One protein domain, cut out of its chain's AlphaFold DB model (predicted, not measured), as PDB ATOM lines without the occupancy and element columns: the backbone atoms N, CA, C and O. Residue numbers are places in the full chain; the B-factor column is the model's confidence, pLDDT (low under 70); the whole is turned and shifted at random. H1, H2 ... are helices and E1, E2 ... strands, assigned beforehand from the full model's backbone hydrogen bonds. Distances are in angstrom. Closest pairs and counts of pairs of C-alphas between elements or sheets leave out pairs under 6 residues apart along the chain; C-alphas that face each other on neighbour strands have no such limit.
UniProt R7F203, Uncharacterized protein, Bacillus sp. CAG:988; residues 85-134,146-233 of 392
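AT A GLANCE: This is residues 85 to 134 and 146 to 233 of the 392 residues of an uncharacterized protein of Bacillus sp. CAG:988 (UniProt R7F203). One long helix, H2, has H9 packed beside it, and the shorter helices H3 and H8 cross this pair. From H3 the body continues through the helical hairpin H6 and H7 to H5 and H4, away from H2, while H1 and the strand E1 lie farthest from the middle, E1 apart from every other named element. The printed part has 138 residues with nine named helices and one named strand, in the order H1 H2 E1 H3 H4 H5 H6 H7 H8 H9, and is mostly helix. It is compact, with a radius of gyration of the C-alphas of 15.0 A, and spans 42 by 40 by 24 A.

IN THESE COORDINATES: Find C-alpha 106 at (238.868, 301.030, 376.103); from there H2, residues 106 to 126, runs 29.9 A to C-alpha 126 at (267.002, 294.683, 368.172). H9, residues 220 to 231, covers 16.8 A and ends at C-alpha 231 at (259.519, 295.327, 376.466). H7, residues 191 to 200, covers 14.5 A, and H8, residues 202 to 210, covers 12.2 A. Look for the shorter helices at residues 85 to 91 for H1, 148 to 154 for H3, 159 to 162 for H4, 165 to 172 for H5 and 181 to 186 for H6. E1, residues 131 to 134, pairs with no named strand.

HOW THE PARTS SIT: Start at Ile 112 and Glu 224, the closest C-alphas of H2 and H9, 5.3 A apart; the helices touch and run the same way at a shallow tilt of 34 degrees, only just short of steep. With residues 106 to 113 alone, H2 touches H8 at a steep tilt of 48 degrees, closest at Leu 109 and Lys 206, 6.6 A. With residues 226 to 230 alone, H9 touches H3, closest at Leu 154 and Lys 226, 5.7 A. H3 also touches H7, closest at Pro 148 and Phe 192, 5.4 A, at a steep tilt of 65 degrees. H6 and H7 form a hairpin with a shallow tilt of 21 degrees, closest at Met 185 and Leu 191, 6.0 A. H5 and H6 only just touch, with 3 pairs of C-alphas within 8 A, closest at Glu 172 and Ile 181, 6.0 A. H4 and H5 touch only at the corner, and only just, with 3 such pairs, closest at Phe 162 and Met 168, 5.0 A. H1 is close to H9 but not clearly touching, at Ser 90 and Met 225, 7.4 A. The helix packing is mostly crossed, only just: 2 of 6 pairs are at a shallow tilt. In H1, H2, H3, H5, H6, H7, H8 and H9 every O i to N i+4 pair is within hydrogen-bond range; H4 is too short for one.

THE WHOLE: The two C-alphas farthest apart are those of Ile 134 and Asp 211, 45.5 A. Residues 135 to 145 are not printed, and C-alphas 134 and 146 are 14.0 A apart across this cut. The link from H1 to H2 is long, 14 residues. Mean pLDDT of the printed part is 76.1; 34 residues are under 70, among them 85 to 102 and 227 to 233.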
ATOM      1  N   GLU A  85     246.589 295.140 392.397       38.16
ATOM      2  CA  GLU A  85     245.420 294.562 391.745       38.16
ATOM      3  C   GLU A  85     245.797 293.867 390.428       38.16
ATOM      4  O   GLU A  85     245.517 292.684 390.252       38.16
ATOM      5  N   THR A  86     246.533 294.544 389.545       39.50
ATOM      6  CA  THR A  86     247.050 293.962 388.294       39.50
ATOM      7  C   THR A  86     248.013 292.799 388.572       39.50
ATOM      8  O   THR A  86     248.006 291.794 387.855       39.50
ATOM      9  N   LEU A  87     248.771 292.870 389.672       38.09
ATOM     10  CA  LEU A  87     249.635 291.796 390.159       38.09
ATOM     11  C   LEU A  87     248.819 290.553 390.548       38.09
ATOM     12  O   LEU A  87     249.112 289.454 390.069       38.09
ATOM     13  N   ARG A  88     247.750 290.720 391.339       40.81
ATOM     14  CA  ARG A  88     246.830 289.640 391.734       40.81
ATOM     15  C   ARG A  88     246.195 288.972 390.517       40.81
ATOM     16  O   ARG A  88     246.142 287.744 390.457       40.81
ATOM     17  N   LEU A  89     245.783 289.754 389.521       38.53
ATOM     18  CA  LEU A  89     245.213 289.243 388.269       38.53
ATOM     19  C   LEU A  89     246.226 288.454 387.460       38.53
ATOM     20  O   LEU A  89     245.917 287.381 386.954       38.53
ATOM     21  N   SER A  90     247.463 288.941 387.399       36.81
ATOM     22  CA  SER A  90     248.521 288.242 386.692       36.81
ATOM     23  C   SER A  90     248.772 286.856 387.275       36.81
ATOM     24  O   SER A  90     249.176 286.013 386.489       36.81
ATOM     25  N   THR A  91     248.546 286.620 388.590       36.59
ATOM     26  CA  THR A  91     248.943 285.400 389.336       36.59
ATOM     27  C   THR A  91     248.209 284.118 388.971       36.59
ATOM     28  O   THR A  91     248.802 283.035 388.991       36.59
ATOM     29  N   LYS A  92     246.946 284.258 388.595       40.84
ATOM     30  CA  LYS A  92     246.060 283.163 388.210       40.84
ATOM     31  C   LYS A  92     246.321 282.772 386.758       40.84
ATOM     32  O   LYS A  92     246.770 283.598 385.959       40.84
ATOM     33  N   ARG A  93     246.062 281.516 386.373       43.62
ATOM     34  CA  ARG A  93     246.058 281.192 384.935       43.62
ATOM     35  C   ARG A  93     245.011 282.085 384.252       43.62
ATOM     36  O   ARG A  93     243.989 282.364 384.872       43.62
ATOM     37  N   PRO A  94     245.192 282.488 382.981       44.94
ATOM     38  CA  PRO A  94     244.205 283.313 382.272       44.94
ATOM     39  C   PRO A  94     242.776 282.744 382.315       44.94
ATOM     40  O   PRO A  94     241.806 283.484 382.238       44.94
ATOM     41  N   ASN A  95     242.650 281.425 382.478       47.34
ATOM     42  CA  ASN A  95     241.374 280.715 382.546       47.34
ATOM     43  C   ASN A  95     240.815 280.570 383.982       47.34
ATOM     44  O   ASN A  95     239.733 280.024 384.152       47.34
ATOM     45  N   GLU A  96     241.562 280.985 385.008       47.41
ATOM     46  CA  GLU A  96     241.215 280.890 386.439       47.41
ATOM     47  C   GLU A  96     240.763 282.240 387.025       47.41
ATOM     48  O   GLU A  96     240.478 282.341 388.218       47.41
ATOM     49  N   LEU A  97     240.720 283.285 386.198       52.22
ATOM     50  CA  LEU A  97     240.237 284.608 386.574       52.22
ATOM     51  C   LEU A  97     238.761 284.719 386.255       52.22
ATOM     52  O   LEU A  97     238.324 284.438 385.140       52.22
ATOM     53  N   PHE A  98     238.001 285.148 387.248       54.91
ATOM     54  CA  PHE A  98     236.591 285.438 387.058       54.91
ATOM     55  C   PHE A  98     236.437 286.794 386.335       54.91
ATOM     56  O   PHE A  98     237.280 287.680 386.482       54.91
ATOM     57  N   GLU A  99     235.371 286.987 385.545       57.09
ATOM     58  CA  GLU A  99     235.149 288.226 384.758       57.09
ATOM     59  C   GLU A  99     235.096 289.505 385.618       57.09
ATOM     60  O   GLU A  99     235.375 290.599 385.137       57.09
ATOM     61  N   ASN A 100     234.778 289.379 386.906       59.28
ATOM     62  CA  ASN A 100     234.797 290.467 387.886       59.28
ATOM     63  C   ASN A 100     236.207 290.846 388.369       59.28
ATOM     64  O   ASN A 100     236.359 291.874 389.021       59.28
ATOM     65  N   GLU A 101     237.225 290.039 388.079       57.44
ATOM     66  CA  GLU A 101     238.611 290.319 388.442       57.44
ATOM     67  C   GLU A 101     239.340 291.060 387.308       57.44
ATOM     68  O   GLU A 101     240.082 292.000 387.571       57.44
ATOM     69  N   TYR A 102     239.090 290.721 386.040       69.44
ATOM     70  CA  TYR A 102     239.704 291.400 384.892       69.44
ATOM     71  C   TYR A 102     238.643 291.989 383.957       69.44
ATOM     72  O   TYR A 102     238.009 291.271 383.185       69.44
ATOM     73  N   LYS A 103     238.488 293.319 383.988       79.31
ATOM     74  CA  LYS A 103     237.588 294.046 383.085       79.31
ATOM     75  C   LYS A 103     238.362 294.623 381.902       79.31
ATOM     76  O   LYS A 103     239.301 295.398 382.082       79.31
ATOM     77  N   VAL A 104     237.942 294.261 380.691       83.56
ATOM     78  CA  VAL A 104     238.422 294.890 379.456       83.56
ATOM     79  C   VAL A 104     237.752 296.258 379.329       83.56
ATOM     80  O   VAL A 104     236.525 296.347 379.309       83.56
ATOM     81  N   THR A 105     238.552 297.319 379.278       86.38
ATOM     82  CA  THR A 105     238.104 298.699 379.043       86.38
ATOM     83  C   THR A 105     238.826 299.271 377.829       86.38
ATOM     84  O   THR A 105     239.883 298.772 377.444       86.38
ATOM     85  N   GLU A 106     238.267 300.325 377.239       87.19
ATOM     86  CA  GLU A 106     238.868 301.030 376.103       87.19
ATOM     87  C   GLU A 106     240.275 301.558 376.435       87.19
ATOM     88  O   GLU A 106     241.230 301.168 375.774       87.19
ATOM     89  N   ASP A 107     240.441 302.282 377.551       83.00
ATOM     90  CA  ASP A 107     241.754 302.770 378.024       83.00
ATOM     91  C   ASP A 107     242.792 301.644 378.199       83.00
ATOM     92  O   ASP A 107     243.981 301.809 377.911       83.00
ATOM     93  N   ARG A 108     242.361 300.457 378.641       81.62
ATOM     94  CA  ARG A 108     243.263 299.309 378.784       81.62
ATOM     95  C   ARG A 108     243.671 298.748 377.428       81.62
ATOM     96  O   ARG A 108     244.839 298.428 377.228       81.62
ATOM     97  N   LEU A 109     242.730 298.652 376.491       87.88
ATOM     98  CA  LEU A 109     243.028 298.251 375.120       87.88
ATOM     99  C   LEU A 109     243.942 299.265 374.422       87.88
ATOM    100  O   LEU A 109     244.848 298.846 373.706       87.88
ATOM    101  N   ASP A 110     243.776 300.563 374.671       84.25
ATOM    102  CA  ASP A 110     244.680 301.602 374.168       84.25
ATOM    103  C   ASP A 110     246.117 301.377 374.635       84.25
ATOM    104  O   ASP A 110     247.049 301.419 373.835       84.25
ATOM    105  N   LYS A 111     246.306 301.078 375.923       78.44
ATOM    106  CA  LYS A 111     247.630 300.766 376.481       78.44
ATOM    107  C   LYS A 111     248.225 299.495 375.878       78.44
ATOM    108  O   LYS A 111     249.402 299.488 375.532       78.44
ATOM    109  N   ILE A 112     247.417 298.446 375.716       83.31
ATOM    110  CA  ILE A 112     247.854 297.177 375.115       83.31
ATOM    111  C   ILE A 112     248.352 297.390 373.682       83.31
ATOM    112  O   ILE A 112     249.402 296.864 373.321       83.31
ATOM    113  N   PHE A 113     247.617 298.145 372.864       87.88
ATOM    114  CA  PHE A 113     247.983 298.354 371.463       87.88
ATOM    115  C   PHE A 113     249.188 299.289 371.308       87.88
ATOM    116  O   PHE A 113     250.068 298.982 370.508       87.88
ATOM    117  N   LYS A 114     249.307 300.332 372.140       82.19
ATOM    118  CA  LYS A 114     250.530 301.153 372.209       82.19
ATOM    119  C   LYS A 114     251.762 300.324 372.575       82.19
ATOM    120  O   LYS A 114     252.800 300.451 371.936       82.19
ATOM    121  N   ALA A 115     251.643 299.443 373.569       76.50
ATOM    122  CA  ALA A 115     252.728 298.536 373.941       76.50
ATOM    123  C   ALA A 115     253.054 297.551 372.806       76.50
ATOM    124  O   ALA A 115     254.212 297.230 372.560       76.50
ATOM    125  N   LEU A 116     252.047 297.054 372.081       83.56
ATOM    126  CA  LEU A 116     252.257 296.173 370.932       83.56
ATOM    127  C   LEU A 116     253.036 296.871 369.805       83.56
ATOM    128  O   LEU A 116     253.974 296.282 369.272       83.56
ATOM    129  N   GLU A 117     252.671 298.109 369.473       84.62
ATOM    130  CA  GLU A 117     253.374 298.939 368.489       84.62
ATOM    131  C   GLU A 117     254.830 299.180 368.895       84.62
ATOM    132  O   GLU A 117     255.747 298.836 368.147       84.62
ATOM    133  N   HIS A 118     255.056 299.635 370.127       77.69
ATOM    134  CA  HIS A 118     256.403 299.833 370.654       77.69
ATOM    135  C   HIS A 118     257.246 298.544 370.621       77.69
ATOM    136  O   HIS A 118     258.400 298.533 370.190       77.69
ATOM    137  N   ASN A 119     256.657 297.409 371.003       75.75
ATOM    138  CA  ASN A 119     257.325 296.110 370.955       75.75
ATOM    139  C   ASN A 119     257.682 295.660 369.539       75.75
ATOM    140  O   ASN A 119     258.687 294.970 369.344       75.75
ATOM    141  N   MET A 120     256.871 296.024 368.548       84.56
ATOM    142  CA  MET A 120     257.176 295.766 367.145       84.56
ATOM    143  C   MET A 120     258.393 296.561 366.682       84.56
ATOM    144  O   MET A 120     259.260 295.984 366.020       84.56
ATOM    145  N   GLU A 121     258.501 297.828 367.080       79.06
ATOM    146  CA  GLU A 121     259.680 298.658 366.817       79.06
ATOM    147  C   GLU A 121     260.929 298.094 367.506       79.06
ATOM    148  O   GLU A 121     261.975 297.939 366.871       79.06
ATOM    149  N   LEU A 122     260.823 297.710 368.785       71.06
ATOM    150  CA  LEU A 122     261.913 297.069 369.528       71.06
ATOM    151  C   LEU A 122     262.360 295.767 368.862       71.06
ATOM    152  O   LEU A 122     263.560 295.519 368.716       71.06
ATOM    153  N   TYR A 123     261.412 294.931 368.437       76.81
ATOM    154  CA  TYR A 123     261.713 293.701 367.720       76.81
ATOM    155  C   TYR A 123     262.467 293.973 366.424       76.81
ATOM    156  O   TYR A 123     263.520 293.373 366.209       76.81
ATOM    157  N   ASP A 124     261.964 294.876 365.584       76.81
ATOM    158  CA  ASP A 124     262.604 295.227 364.318       76.81
ATOM    159  C   ASP A 124     264.021 295.775 364.541       76.81
ATOM    160  O   ASP A 124     264.997 295.307 363.948       76.81
ATOM    161  N   LYS A 125     264.162 296.686 365.511       71.94
ATOM    162  CA  LYS A 125     265.430 297.331 365.838       71.94
ATOM    163  C   LYS A 125     266.443 296.386 366.473       71.94
ATOM    164  O   LYS A 125     267.629 296.531 366.190       71.94
ATOM    165  N   LEU A 126     266.055 295.442 367.332       67.50
ATOM    166  CA  LEU A 126     267.002 294.683 368.172       67.50
ATOM    167  C   LEU A 126     267.119 293.197 367.815       67.50
ATOM    168  O   LEU A 126     268.171 292.594 368.057       67.50
ATOM    169  N   TYR A 127     266.085 292.609 367.213       72.94
ATOM    170  CA  TYR A 127     265.942 291.154 367.129       72.94
ATOM    171  C   TYR A 127     265.640 290.617 365.730       72.94
ATOM    172  O   TYR A 127     266.063 289.498 365.419       72.94
ATOM    173  N   ARG A 128     264.929 291.371 364.886       74.69
ATOM    174  CA  ARG A 128     264.590 290.931 363.533       74.69
ATOM    175  C   ARG A 128     265.864 290.702 362.733       74.69
ATOM    176  O   ARG A 128     266.780 291.521 362.751       74.69
ATOM    177  N   ASP A 129     265.914 289.554 362.062       70.31
ATOM    178  CA  ASP A 129     267.041 289.129 361.230       70.31
ATOM    179  C   ASP A 129     268.391 289.215 361.960       70.31
ATOM    180  O   ASP A 129     269.432 289.444 361.353       70.31
ATOM    181  N   LYS A 130     268.388 289.055 363.287       69.31
ATOM    182  CA  LYS A 130     269.591 289.070 364.117       69.31
ATOM    183  C   LYS A 130     269.741 287.740 364.833       69.31
ATOM    184  O   LYS A 130     268.781 287.128 365.306       69.31
ATOM    185  N   ILE A 131     270.985 287.301 364.902       69.31
ATOM    186  CA  ILE A 131     271.448 286.163 365.671       69.31
ATOM    187  C   ILE A 131     272.359 286.724 366.760       69.31
ATOM    188  O   ILE A 131     273.343 287.390 366.486       69.31
ATOM    189  N   TRP A 132     272.044 286.465 368.012       68.06
ATOM    190  CA  TRP A 132     272.882 286.798 369.149       68.06
ATOM    191  C   TRP A 132     273.736 285.597 369.508       68.06
ATOM    192  O   TRP A 132     273.241 284.479 369.555       68.06
ATOM    193  N   ILE A 133     275.019 285.803 369.741       67.88
ATOM    194  CA  ILE A 133     275.946 284.771 370.176       67.88
ATOM    195  C   ILE A 133     276.263 285.052 371.637       67.88
ATOM    196  O   ILE A 133     276.750 286.132 371.947       67.88
ATOM    197  N   ILE A 134     275.980 284.103 372.516       69.19
ATOM    198  CA  ILE A 134     276.201 284.208 373.956       69.19
ATOM    199  C   ILE A 134     277.296 283.234 374.343       69.19
ATOM    200  O   ILE A 134     277.204 282.062 373.989       69.19
ATOM    201  N   ILE A 146     265.159 285.509 367.562       67.75
ATOM    202  CA  ILE A 146     263.707 285.572 367.778       67.75
ATOM    203  C   ILE A 146     263.022 285.606 366.407       67.75
ATOM    204  O   ILE A 146     263.081 286.603 365.696       67.75
ATOM    205  N   SER A 147     262.380 284.505 366.006       68.75
ATOM    206  CA  SER A 147     261.674 284.437 364.718       68.75
ATOM    207  C   SER A 147     260.329 285.182 364.758       68.75
ATOM    208  O   SER A 147     259.740 285.274 365.838       68.75
ATOM    209  N   PRO A 148     259.763 285.594 363.604       75.44
ATOM    210  CA  PRO A 148     258.446 286.239 363.536       75.44
ATOM    211  C   PRO A 148     257.341 285.448 364.245       75.44
ATOM    212  O   PRO A 148     256.598 285.993 365.048       75.44
ATOM    213  N   THR A 149     257.306 284.126 364.061       75.44
ATOM    214  CA  THR A 149     256.409 283.228 364.808       75.44
ATOM    215  C   THR A 149     256.539 283.341 366.319       75.44
ATOM    216  O   THR A 149     255.551 283.283 367.051       75.44
ATOM    217  N   ARG A 150     257.775 283.437 366.814       70.69
ATOM    218  CA  ARG A 150     258.014 283.478 368.248       70.69
ATOM    219  C   ARG A 150     257.641 284.836 368.803       70.69
ATOM    220  O   ARG A 150     257.036 284.878 369.864       70.69
ATOM    221  N   PHE A 151     257.955 285.894 368.066       77.62
ATOM    222  CA  PHE A 151     257.510 287.240 368.378       77.62
ATOM    223  C   PHE A 151     255.975 287.327 368.426       77.62
ATOM    224  O   PHE A 151     255.430 287.757 369.432       77.62
ATOM    225  N   PHE A 152     255.268 286.766 367.442       82.31
ATOM    226  CA  PHE A 152     253.800 286.680 367.425       82.31
ATOM    227  C   PHE A 152     253.228 286.025 368.695       82.31
ATOM    228  O   PHE A 152     252.345 286.567 369.360       82.31
ATOM    229  N   HIS A 153     253.815 284.897 369.102       78.00
ATOM    230  CA  HIS A 153     253.472 284.239 370.361       78.00
ATOM    231  C   HIS A 153     253.844 285.073 371.602       78.00
ATOM    232  O   HIS A 153     253.095 285.091 372.582       78.00
ATOM    233  N   LEU A 154     254.999 285.745 371.583       72.25
ATOM    234  CA  LEU A 154     255.475 286.635 372.646       72.25
ATOM    235  C   LEU A 154     254.626 287.888 372.796       72.25
ATOM    236  O   LEU A 154     254.650 288.450 373.876       72.25
ATOM    237  N   MET A 155     253.863 288.274 371.775       80.81
ATOM    238  CA  MET A 155     252.841 289.318 371.855       80.81
ATOM    239  C   MET A 155     251.512 288.802 372.411       80.81
ATOM    240  O   MET A 155     250.611 289.583 372.668       80.81
ATOM    241  N   GLY A 156     251.374 287.492 372.638       76.94
ATOM    242  CA  GLY A 156     250.182 286.873 373.224       76.94
ATOM    243  C   GLY A 156     249.236 286.217 372.220       76.94
ATOM    244  O   GLY A 156     248.266 285.578 372.644       76.94
ATOM    245  N   LEU A 157     249.553 286.255 370.924       85.31
ATOM    246  CA  LEU A 157     248.777 285.607 369.868       85.31
ATOM    247  C   LEU A 157     249.307 284.189 369.602       85.31
ATOM    248  O   LEU A 157     250.418 283.997 369.116       85.31
ATOM    249  N   ASP A 158     248.517 283.161 369.919       74.62
ATOM    250  CA  ASP A 158     248.911 281.776 369.631       74.62
ATOM    251  C   ASP A 158     248.354 281.333 368.285       74.62
ATOM    252  O   ASP A 158     247.138 281.292 368.138       74.62
ATOM    253  N   GLU A 159     249.200 280.834 367.374       74.75
ATOM    254  CA  GLU A 159     248.755 280.181 366.123       74.75
ATOM    255  C   GLU A 159     247.648 279.138 366.367       74.75
ATOM    256  O   GLU A 159     246.774 278.925 365.532       74.75
ATOM    257  N   LYS A 160     247.665 278.477 367.534       77.62
ATOM    258  CA  LYS A 160     246.672 277.461 367.906       77.62
ATOM    259  C   LYS A 160     245.244 278.008 368.005       77.62
ATOM    260  O   LYS A 160     244.323 277.243 367.754       77.62
ATOM    261  N   ASN A 161     245.081 279.293 368.326       80.19
ATOM    262  CA  ASN A 161     243.781 279.960 368.420       80.19
ATOM    263  C   ASN A 161     243.161 280.215 367.035       80.19
ATOM    264  O   ASN A 161     242.005 280.601 366.946       80.19
ATOM    265  N   PHE A 162     243.922 279.987 365.962       82.25
ATOM    266  CA  PHE A 162     243.510 280.214 364.575       82.25
ATOM    267  C   PHE A 162     243.479 278.908 363.763       82.25
ATOM    268  O   PHE A 162     243.445 278.935 362.535       82.25
ATOM    269  N   LYS A 163     243.561 277.746 364.431       76.62
ATOM    270  CA  LYS A 163     243.674 276.440 363.760       76.62
ATOM    271  C   LYS A 163     242.371 275.942 363.157       76.62
ATOM    272  O   LYS A 163     242.424 275.215 362.167       76.62
ATOM    273  N   ASP A 164     241.235 276.254 363.768       84.88
ATOM    274  CA  ASP A 164     239.940 275.882 363.218       84.88
ATOM    275  C   ASP A 164     239.444 276.941 362.224       84.88
ATOM    276  O   ASP A 164     239.709 278.139 362.341       84.88
ATOM    277  N   GLU A 165     238.725 276.470 361.210       85.88
ATOM    278  CA  GLU A 165     238.261 277.286 360.090       85.88
ATOM    279  C   GLU A 165     237.279 278.386 360.534       85.88
ATOM    280  O   GLU A 165     237.228 279.448 359.916       85.88
ATOM    281  N   THR A 166     236.529 278.165 361.616       87.00
ATOM    282  CA  THR A 166     235.579 279.144 362.158       87.00
ATOM    283  C   THR A 166     236.318 280.313 362.800       87.00
ATOM    284  O   THR A 166     236.043 281.463 362.460       87.00
ATOM    285  N   SER A 167     237.303 280.035 363.656       87.00
ATOM    286  CA  SER A 167     238.158 281.051 364.277       87.00
ATOM    287  C   SER A 167     238.962 281.833 363.239       87.00
ATOM    288  O   SER A 167     239.053 283.057 363.319       87.00
ATOM    289  N   MET A 168     239.496 281.157 362.216       89.12
ATOM    290  CA  MET A 168     240.217 281.829 361.130       89.12
ATOM    291  C   MET A 168     239.302 282.764 360.326       89.12
ATOM    292  O   MET A 168     239.692 283.893 360.048       89.12
ATOM    293  N   ARG A 169     238.077 282.337 359.989       89.12
ATOM    294  CA  ARG A 169     237.091 283.192 359.297       89.12
ATOM    295  C   ARG A 169     236.677 284.392 360.134       89.12
ATOM    296  O   ARG A 169     236.571 285.493 359.611       89.12
ATOM    297  N   LEU A 170     236.445 284.175 361.424       88.88
ATOM    298  CA  LEU A 170     236.066 285.230 362.354       88.88
ATOM    299  C   LEU A 170     237.187 286.270 362.489       88.88
ATOM    300  O   LEU A 170     236.921 287.464 362.399       88.88
ATOM    301  N   PHE A 171     238.443 285.825 362.599       89.38
ATOM    302  CA  PHE A 171     239.591 286.730 362.588       89.38
ATOM    303  C   PHE A 171     239.759 287.450 361.250       89.38
ATOM    304  O   PHE A 171     240.037 288.635 361.241       89.38
ATOM    305  N   GLU A 172     239.569 286.771 360.119       90.75
ATOM    306  CA  GLU A 172     239.658 287.377 358.785       90.75
ATOM    307  C   GLU A 172     238.559 288.421 358.545       90.75
ATOM    308  O   GLU A 172     238.805 289.408 357.866       90.75
ATOM    309  N   SER A 173     237.377 288.250 359.147       88.38
ATOM    310  CA  SER A 173     236.212 289.107 358.890       88.38
ATOM    311  C   SER A 173     236.377 290.575 359.302       88.38
ATOM    312  O   SER A 173     235.636 291.427 358.819       88.38
ATOM    313  N   ILE A 174     237.342 290.880 360.175       88.44
ATOM    314  CA  ILE A 174     237.642 292.254 360.615       88.44
ATOM    315  C   ILE A 174     238.631 292.969 359.681       88.44
ATOM    316  O   ILE A 174     238.910 294.152 359.877       88.44
ATOM    317  N   PHE A 175     239.168 292.265 358.680       89.94
ATOM    318  CA  PHE A 175     240.107 292.799 357.702       89.94
ATOM    319  C   PHE A 175     239.478 292.833 356.298       89.94
ATOM    320  O   PHE A 175     238.663 291.973 355.960       89.94
ATOM    321  N   PRO A 176     239.861 293.798 355.446       87.69
ATOM    322  CA  PRO A 176     239.566 293.749 354.018       87.69
ATOM    323  C   PRO A 176     240.094 292.469 353.361       87.69
ATOM    324  O   PRO A 176     241.122 291.921 353.761       87.69
ATOM    325  N   VAL A 177     239.429 292.023 352.296       84.81
ATOM    326  CA  VAL A 177     239.818 290.808 351.557       84.81
ATOM    327  C   VAL A 177     241.232 290.944 350.975       84.81
ATOM    328  O   VAL A 177     241.994 289.978 350.945       84.81
ATOM    329  N   GLU A 178     241.619 292.156 350.577       87.44
ATOM    330  CA  GLU A 178     242.921 292.481 349.990       87.44
ATOM    331  C   GLU A 178     244.094 292.227 350.951       87.44
ATOM    332  O   GLU A 178     245.221 291.983 350.511       87.44
ATOM    333  N   ASP A 179     243.838 292.228 352.263       85.31
ATOM    334  CA  ASP A 179     244.864 292.016 353.282       85.31
ATOM    335  C   ASP A 179     245.361 290.566 353.350       85.31
ATOM    336  O   ASP A 179     246.428 290.321 353.919       85.31
ATOM    337  N   ASN A 180     244.641 289.613 352.741       87.19
ATOM    338  CA  ASN A 180     245.041 288.208 352.615       87.19
ATOM    339  C   ASN A 180     245.469 287.554 353.950       87.19
ATOM    340  O   ASN A 180     246.362 286.700 353.986       87.19
ATOM    341  N   ILE A 181     244.819 287.927 355.059       89.75
ATOM    342  CA  ILE A 181     245.183 287.528 356.432       89.75
ATOM    343  C   ILE A 181     245.284 286.014 356.592       89.75
ATOM    344  O   ILE A 181     246.218 285.514 357.216       89.75
ATOM    345  N   ARG A 182     244.371 285.260 355.975       87.19
ATOM    346  CA  ARG A 182     244.408 283.793 355.984       87.19
ATOM    347  C   ARG A 182     245.690 283.225 355.380       87.19
ATOM    348  O   ARG A 182     246.204 282.228 355.884       87.19
ATOM    349  N   SER A 183     246.201 283.832 354.311       86.38
ATOM    350  CA  SER A 183     247.469 283.419 353.705       86.38
ATOM    351  C   SER A 183     248.639 283.742 354.633       86.38
ATOM    352  O   SER A 183     249.456 282.866 354.910       86.38
ATOM    353  N   LEU A 184     248.671 284.962 355.182       86.81
ATOM    354  CA  LEU A 184     249.731 285.416 356.091       86.81
ATOM    355  C   LEU A 184     249.789 284.586 357.383       86.81
ATOM    356  O   LEU A 184     250.868 284.255 357.856       86.81
ATOM    357  N   MET A 185     248.639 284.177 357.923       84.88
ATOM    358  CA  MET A 185     248.560 283.314 359.108       84.88
ATOM    359  C   MET A 185     249.043 281.878 358.859       84.88
ATOM    360  O   MET A 185     249.420 281.182 359.802       84.88
ATOM    361  N   ARG A 186     249.031 281.412 357.601       81.50
ATOM    362  CA  ARG A 186     249.529 280.079 357.224       81.50
ATOM    363  C   ARG A 186     251.042 280.063 357.001       81.50
ATOM    364  O   ARG A 186     251.657 279.019 357.238       81.50
ATOM    365  N   ASP A 187     251.646 281.182 356.591       78.00
ATOM    366  CA  ASP A 187     253.102 281.307 356.477       78.00
ATOM    367  C   ASP A 187     253.726 281.884 357.756       78.00
ATOM    368  O   ASP A 187     253.611 283.058 358.098       78.00
ATOM    369  N   LYS A 188     254.491 281.040 358.448       70.81
ATOM    370  CA  LYS A 188     255.186 281.375 359.696       70.81
ATOM    371  C   LYS A 188     256.132 282.571 359.594       70.81
ATOM    372  O   LYS A 188     256.420 283.185 360.624       70.81
ATOM    373  N   LYS A 189     256.648 282.877 358.402       71.25
ATOM    374  CA  LYS A 189     257.555 284.011 358.172       71.25
ATOM    375  C   LYS A 189     256.818 285.346 358.121       71.25
ATOM    376  O   LYS A 189     257.400 286.361 358.490       71.25
ATOM    377  N   ASP A 190     255.545 285.335 357.744       82.38
ATOM    378  CA  ASP A 190     254.749 286.541 357.512       82.38
ATOM    379  C   ASP A 190     253.893 286.955 358.717       82.38
ATOM    380  O   ASP A 190     253.201 287.972 358.669       82.38
ATOM    381  N   LEU A 191     253.983 286.238 359.840       85.38
ATOM    382  CA  LEU A 191     253.236 286.564 361.062       85.38
ATOM    383  C   LEU A 191     253.546 287.960 361.621       85.38
ATOM    384  O   LEU A 191     252.703 288.537 362.301       85.38
ATOM    385  N   PHE A 192     254.709 288.541 361.306       85.62
ATOM    386  CA  PHE A 192     254.962 289.943 361.642       85.62
ATOM    387  C   PHE A 192     254.027 290.892 360.878       85.62
ATOM    388  O   PHE A 192     253.467 291.805 361.475       85.62
ATOM    389  N   LYS A 193     253.785 290.648 359.583       89.25
ATOM    390  CA  LYS A 193     252.875 291.470 358.766       89.25
ATOM    391  C   LYS A 193     251.434 291.399 359.261       89.25
ATOM    392  O   LYS A 193     250.681 292.354 359.113       89.25
ATOM    393  N   VAL A 194     251.036 290.275 359.862       90.19
ATOM    394  CA  VAL A 194     249.723 290.164 360.515       90.19
ATOM    395  C   VAL A 194     249.611 291.156 361.675       90.19
ATOM    396  O   VAL A 194     248.569 291.787 361.822       90.19
ATOM    397  N   LEU A 195     250.674 291.334 362.468       89.56
ATOM    398  CA  LEU A 195     250.699 292.332 363.541       89.56
ATOM    399  C   LEU A 195     250.650 293.763 362.988       89.56
ATOM    400  O   LEU A 195     249.891 294.573 363.506       89.56
ATOM    401  N   GLU A 196     251.378 294.054 361.903       91.06
ATOM    402  CA  GLU A 196     251.330 295.371 361.239       91.06
ATOM    403  C   GLU A 196     249.903 295.711 360.800       91.06
ATOM    404  O   GLU A 196     249.396 296.794 361.079       91.06
ATOM    405  N   LYS A 197     249.218 294.754 360.165       92.19
ATOM    406  CA  LYS A 197     247.826 294.920 359.732       92.19
ATOM    407  C   LYS A 197     246.858 295.057 360.903       92.19
ATOM    408  O   LYS A 197     245.890 295.807 360.809       92.19
ATOM    409  N   LEU A 198     247.113 294.352 362.006       90.31
ATOM    410  CA  LEU A 198     246.335 294.473 363.236       90.31
ATOM    411  C   LEU A 198     246.444 295.895 363.811       90.31
ATOM    412  O   LEU A 198     245.421 296.493 364.133       90.31
ATOM    413  N   LEU A 199     247.647 296.472 363.869       89.75
ATOM    414  CA  LEU A 199     247.843 297.856 364.322       89.75
ATOM    415  C   LEU A 199     247.223 298.880 363.361       89.75
ATOM    416  O   LEU A 199     246.531 299.792 363.797       89.75
ATOM    417  N   GLN A 200     247.341 298.682 362.045       91.06
ATOM    418  CA  GLN A 200     246.682 299.540 361.043       91.06
ATOM    419  C   GLN A 200     245.149 299.576 361.173       91.06
ATOM    420  O   GLN A 200     244.494 300.479 360.648       91.06
ATOM    421  N   ARG A 201     244.559 298.580 361.842       89.94
ATOM    422  CA  ARG A 201     243.114 298.441 362.068       89.94
ATOM    423  C   ARG A 201     242.734 298.555 363.542       89.94
ATOM    424  O   ARG A 201     241.637 298.140 363.913       89.94
ATOM    425  N   GLU A 202     243.599 299.149 364.359       90.31
ATOM    426  CA  GLU A 202     243.475 299.251 365.813       90.31
ATOM    427  C   GLU A 202     242.049 299.577 366.286       90.31
ATOM    428  O   GLU A 202     241.480 298.816 367.066       90.31
ATOM    429  N   THR A 203     241.422 300.637 365.767       90.56
ATOM    430  CA  THR A 203     240.066 301.055 366.171       90.56
ATOM    431  C   THR A 203     239.014 299.961 365.958       90.56
ATOM    432  O   THR A 203     238.216 299.678 366.849       90.56
ATOM    433  N   ILE A 204     239.025 299.310 364.791       91.12
ATOM    434  CA  ILE A 204     238.048 298.269 364.431       91.12
ATOM    435  C   ILE A 204     238.255 297.033 365.307       91.12
ATOM    436  O   ILE A 204     237.295 296.424 365.779       91.12
ATOM    437  N   ILE A 205     239.514 296.677 365.561       90.88
ATOM    438  CA  ILE A 205     239.860 295.488 366.340       90.88
ATOM    439  C   ILE A 205     239.527 295.690 367.816       90.88
ATOM    440  O   ILE A 205     238.954 294.791 368.430       90.88
ATOM    441  N   LYS A 206     239.814 296.868 368.380       92.31
ATOM    442  CA  LYS A 206     239.411 297.211 369.750       92.31
ATOM    443  C   LYS A 206     237.900 297.119 369.923       92.31
ATOM    444  O   LYS A 206     237.451 296.467 370.863       92.31
ATOM    445  N   GLN A 207     237.129 297.675 368.989       92.00
ATOM    446  CA  GLN A 207     235.670 297.587 369.024       92.00
ATOM    447  C   GLN A 207     235.192 296.128 368.959       92.00
ATOM    448  O   GLN A 207     234.403 295.692 369.792       92.00
ATOM    449  N   ALA A 208     235.751 295.322 368.053       90.56
ATOM    450  CA  ALA A 208     235.413 293.903 367.935       90.56
ATOM    451  C   ALA A 208     235.800 293.070 369.176       90.56
ATOM    452  O   ALA A 208     235.173 292.043 369.457       90.56
ATOM    453  N   ILE A 209     236.823 293.485 369.931       90.50
ATOM    454  CA  ILE A 209     237.169 292.898 371.232       90.50
ATOM    455  C   ILE A 209     236.141 293.305 372.298       90.50
ATOM    456  O   ILE A 209     235.670 292.432 373.028       90.50
ATOM    457  N   LEU A 210     235.795 294.594 372.385       89.25
ATOM    458  CA  LEU A 210     234.830 295.126 373.359       89.25
ATOM    459  C   LEU A 210     233.438 294.513 373.176       89.25
ATOM    460  O   LEU A 210     232.811 294.114 374.156       89.25
ATOM    461  N   ASP A 211     233.011 294.335 371.927       89.75
ATOM    462  CA  ASP A 211     231.726 293.721 371.574       89.75
ATOM    463  C   ASP A 211     231.746 292.184 371.694       89.75
ATOM    464  O   ASP A 211     230.756 291.509 371.418       89.75
ATOM    465  N   GLY A 212     232.885 291.597 372.084       84.19
ATOM    466  CA  GLY A 212     233.048 290.160 372.308       84.19
ATOM    467  C   GLY A 212     233.211 289.317 371.040       84.19
ATOM    468  O   GLY A 212     233.461 288.115 371.148       84.19
ATOM    469  N   THR A 213     233.152 289.925 369.853       87.38
ATOM    470  CA  THR A 213     233.305 289.251 368.552       87.38
ATOM    471  C   THR A 213     234.618 288.471 368.470       87.38
ATOM    472  O   THR A 213     234.632 287.341 367.997       87.38
ATOM    473  N   LEU A 214     235.722 289.020 368.989       87.44
ATOM    474  CA  LEU A 214     237.040 288.369 368.953       87.44
ATOM    475  C   LEU A 214     237.423 287.614 370.233       87.44
ATOM    476  O   LEU A 214     238.522 287.060 370.292       87.44
ATOM    477  N   LYS A 215     236.524 287.513 371.225       81.50
ATOM    478  CA  LYS A 215     236.767 286.823 372.510       81.50
ATOM    479  C   LYS A 215     237.358 285.401 372.381       81.50
ATOM    480  O   LYS A 215     238.232 285.077 373.184       81.50
ATOM    481  N   PRO A 216     236.952 284.537 371.422       79.19
ATOM    482  CA  PRO A 216     237.526 283.190 371.318       79.19
ATOM    483  C   PRO A 216     238.953 283.157 370.746       79.19
ATOM    484  O   PRO A 216     239.644 282.149 370.888       79.19
ATOM    485  N   ILE A 217     239.407 284.240 370.107       84.88
ATOM    486  CA  ILE A 217     240.650 284.269 369.324       84.88
ATOM    487  C   ILE A 217     241.706 285.128 370.016       84.88
ATOM    488  O   ILE A 217     242.853 284.700 370.200       84.88
ATOM    489  N   ILE A 218     241.303 286.333 370.420       85.94
ATOM    490  CA  ILE A 218     242.142 287.313 371.093       85.94
ATOM    491  C   ILE A 218     241.776 287.331 372.568       85.94
ATOM    492  O   ILE A 218     240.634 287.576 372.945       85.94
ATOM    493  N   ASN A 219     242.785 287.117 373.408       83.81
ATOM    494  CA  ASN A 219     242.680 287.296 374.845       83.81
ATOM    495  C   ASN A 219     243.424 288.591 375.224       83.81
ATOM    496  O   ASN A 219     244.658 288.572 375.262       83.81
ATOM    497  N   PRO A 220     242.713 289.701 375.506       81.62
ATOM    498  CA  PRO A 220     243.336 290.988 375.822       81.62
ATOM    499  C   PRO A 220     244.239 290.934 377.050       81.62
ATOM    500  O   PRO A 220     245.299 291.545 377.053       81.62
ATOM    501  N   GLN A 221     243.868 290.150 378.062       74.69
ATOM    502  CA  GLN A 221     244.705 289.960 379.243       74.69
ATOM    503  C   GLN A 221     246.036 289.307 378.875       74.69
ATOM    504  O   GLN A 221     247.106 289.708 379.330       74.69
ATOM    505  N   LYS A 222     245.975 288.278 378.028       75.75
ATOM    506  CA  LYS A 222     247.174 287.596 377.562       75.75
ATOM    507  C   LYS A 222     248.050 288.537 376.740       75.75
ATOM    508  O   LYS A 222     249.258 288.477 376.927       75.75
ATOM    509  N   LEU A 223     247.463 289.374 375.877       78.38
ATOM    510  CA  LEU A 223     248.188 290.409 375.131       78.38
ATOM    511  C   LEU A 223     248.897 291.381 376.079       78.38
ATOM    512  O   LEU A 223     250.100 291.563 375.948       78.38
ATOM    513  N   GLU A 224     248.188 291.931 377.068       73.12
ATOM    514  CA  GLU A 224     248.741 292.871 378.054       73.12
ATOM    515  C   GLU A 224     249.959 292.284 378.775       73.12
ATOM    516  O   GLU A 224     251.041 292.865 378.769       73.12
ATOM    517  N   MET A 225     249.813 291.079 379.333       64.25
ATOM    518  CA  MET A 225     250.891 290.421 380.074       64.25
ATOM    519  C   MET A 225     252.107 290.117 379.189       64.25
ATOM    520  O   MET A 225     253.248 290.223 379.633       64.25
ATOM    521  N   LYS A 226     251.867 289.707 377.941       71.25
ATOM    522  CA  LYS A 226     252.888 289.285 376.974       71.25
ATOM    523  C   LYS A 226     253.628 290.469 376.346       71.25
ATOM    524  O   LYS A 226     254.853 290.431 376.295       71.25
ATOM    525  N   ALA A 227     252.916 291.529 375.972       64.88
ATOM    526  CA  ALA A 227     253.499 292.784 375.502       64.88
ATOM    527  C   ALA A 227     254.410 293.392 376.574       64.88
ATOM    528  O   ALA A 227     255.591 293.620 376.332       64.88
ATOM    529  N   PHE A 228     253.905 293.512 377.802       56.47
ATOM    530  CA  PHE A 228     254.697 294.000 378.928       56.47
ATOM    531  C   PHE A 228     255.927 293.105 379.198       56.47
ATOM    532  O   PHE A 228     256.984 293.590 379.593       56.47
ATOM    533  N   SER A 229     255.829 291.794 378.933       55.66
ATOM    534  CA  SER A 229     256.993 290.893 378.959       55.66
ATOM    535  C   SER A 229     258.036 291.248 377.933       55.66
ATOM    536  O   SER A 229     259.205 291.351 378.263       55.66
ATOM    537  N   PHE A 230     257.643 291.441 376.688       63.78
ATOM    538  CA  PHE A 230     258.620 291.650 375.639       63.78
ATOM    539  C   PHE A 230     259.439 292.933 375.805       63.78
ATOM    540  O   PHE A 230     260.642 292.883 375.564       63.78
ATOM    541  N   GLU A 231     258.836 294.030 376.277       55.38
ATOM    542  CA  GLU A 231     259.519 295.327 376.466       55.38
ATOM    543  C   GLU A 231     260.757 295.216 377.357       55.38
ATOM    544  O   GLU A 231     261.737 295.934 377.182       55.38
ATOM    545  N   ARG A 232     260.738 294.272 378.296       50.03
ATOM    546  CA  ARG A 232     261.826 294.063 379.249       50.03
ATOM    547  C   ARG A 232     262.839 293.008 378.751       50.03
ATOM    548  O   ARG A 232     263.796 292.680 379.452       50.03
ATOM    549  N   ILE A 233     262.665 292.456 377.536       50.38
ATOM    550  CA  ILE A 233     263.649 291.560 376.885       50.38
ATOM    551  C   ILE A 233     264.795 292.423 376.413       50.38
ATOM    552  O   ILE A 233     264.754 292.992 375.325       50.38
TER     553      ILE A 233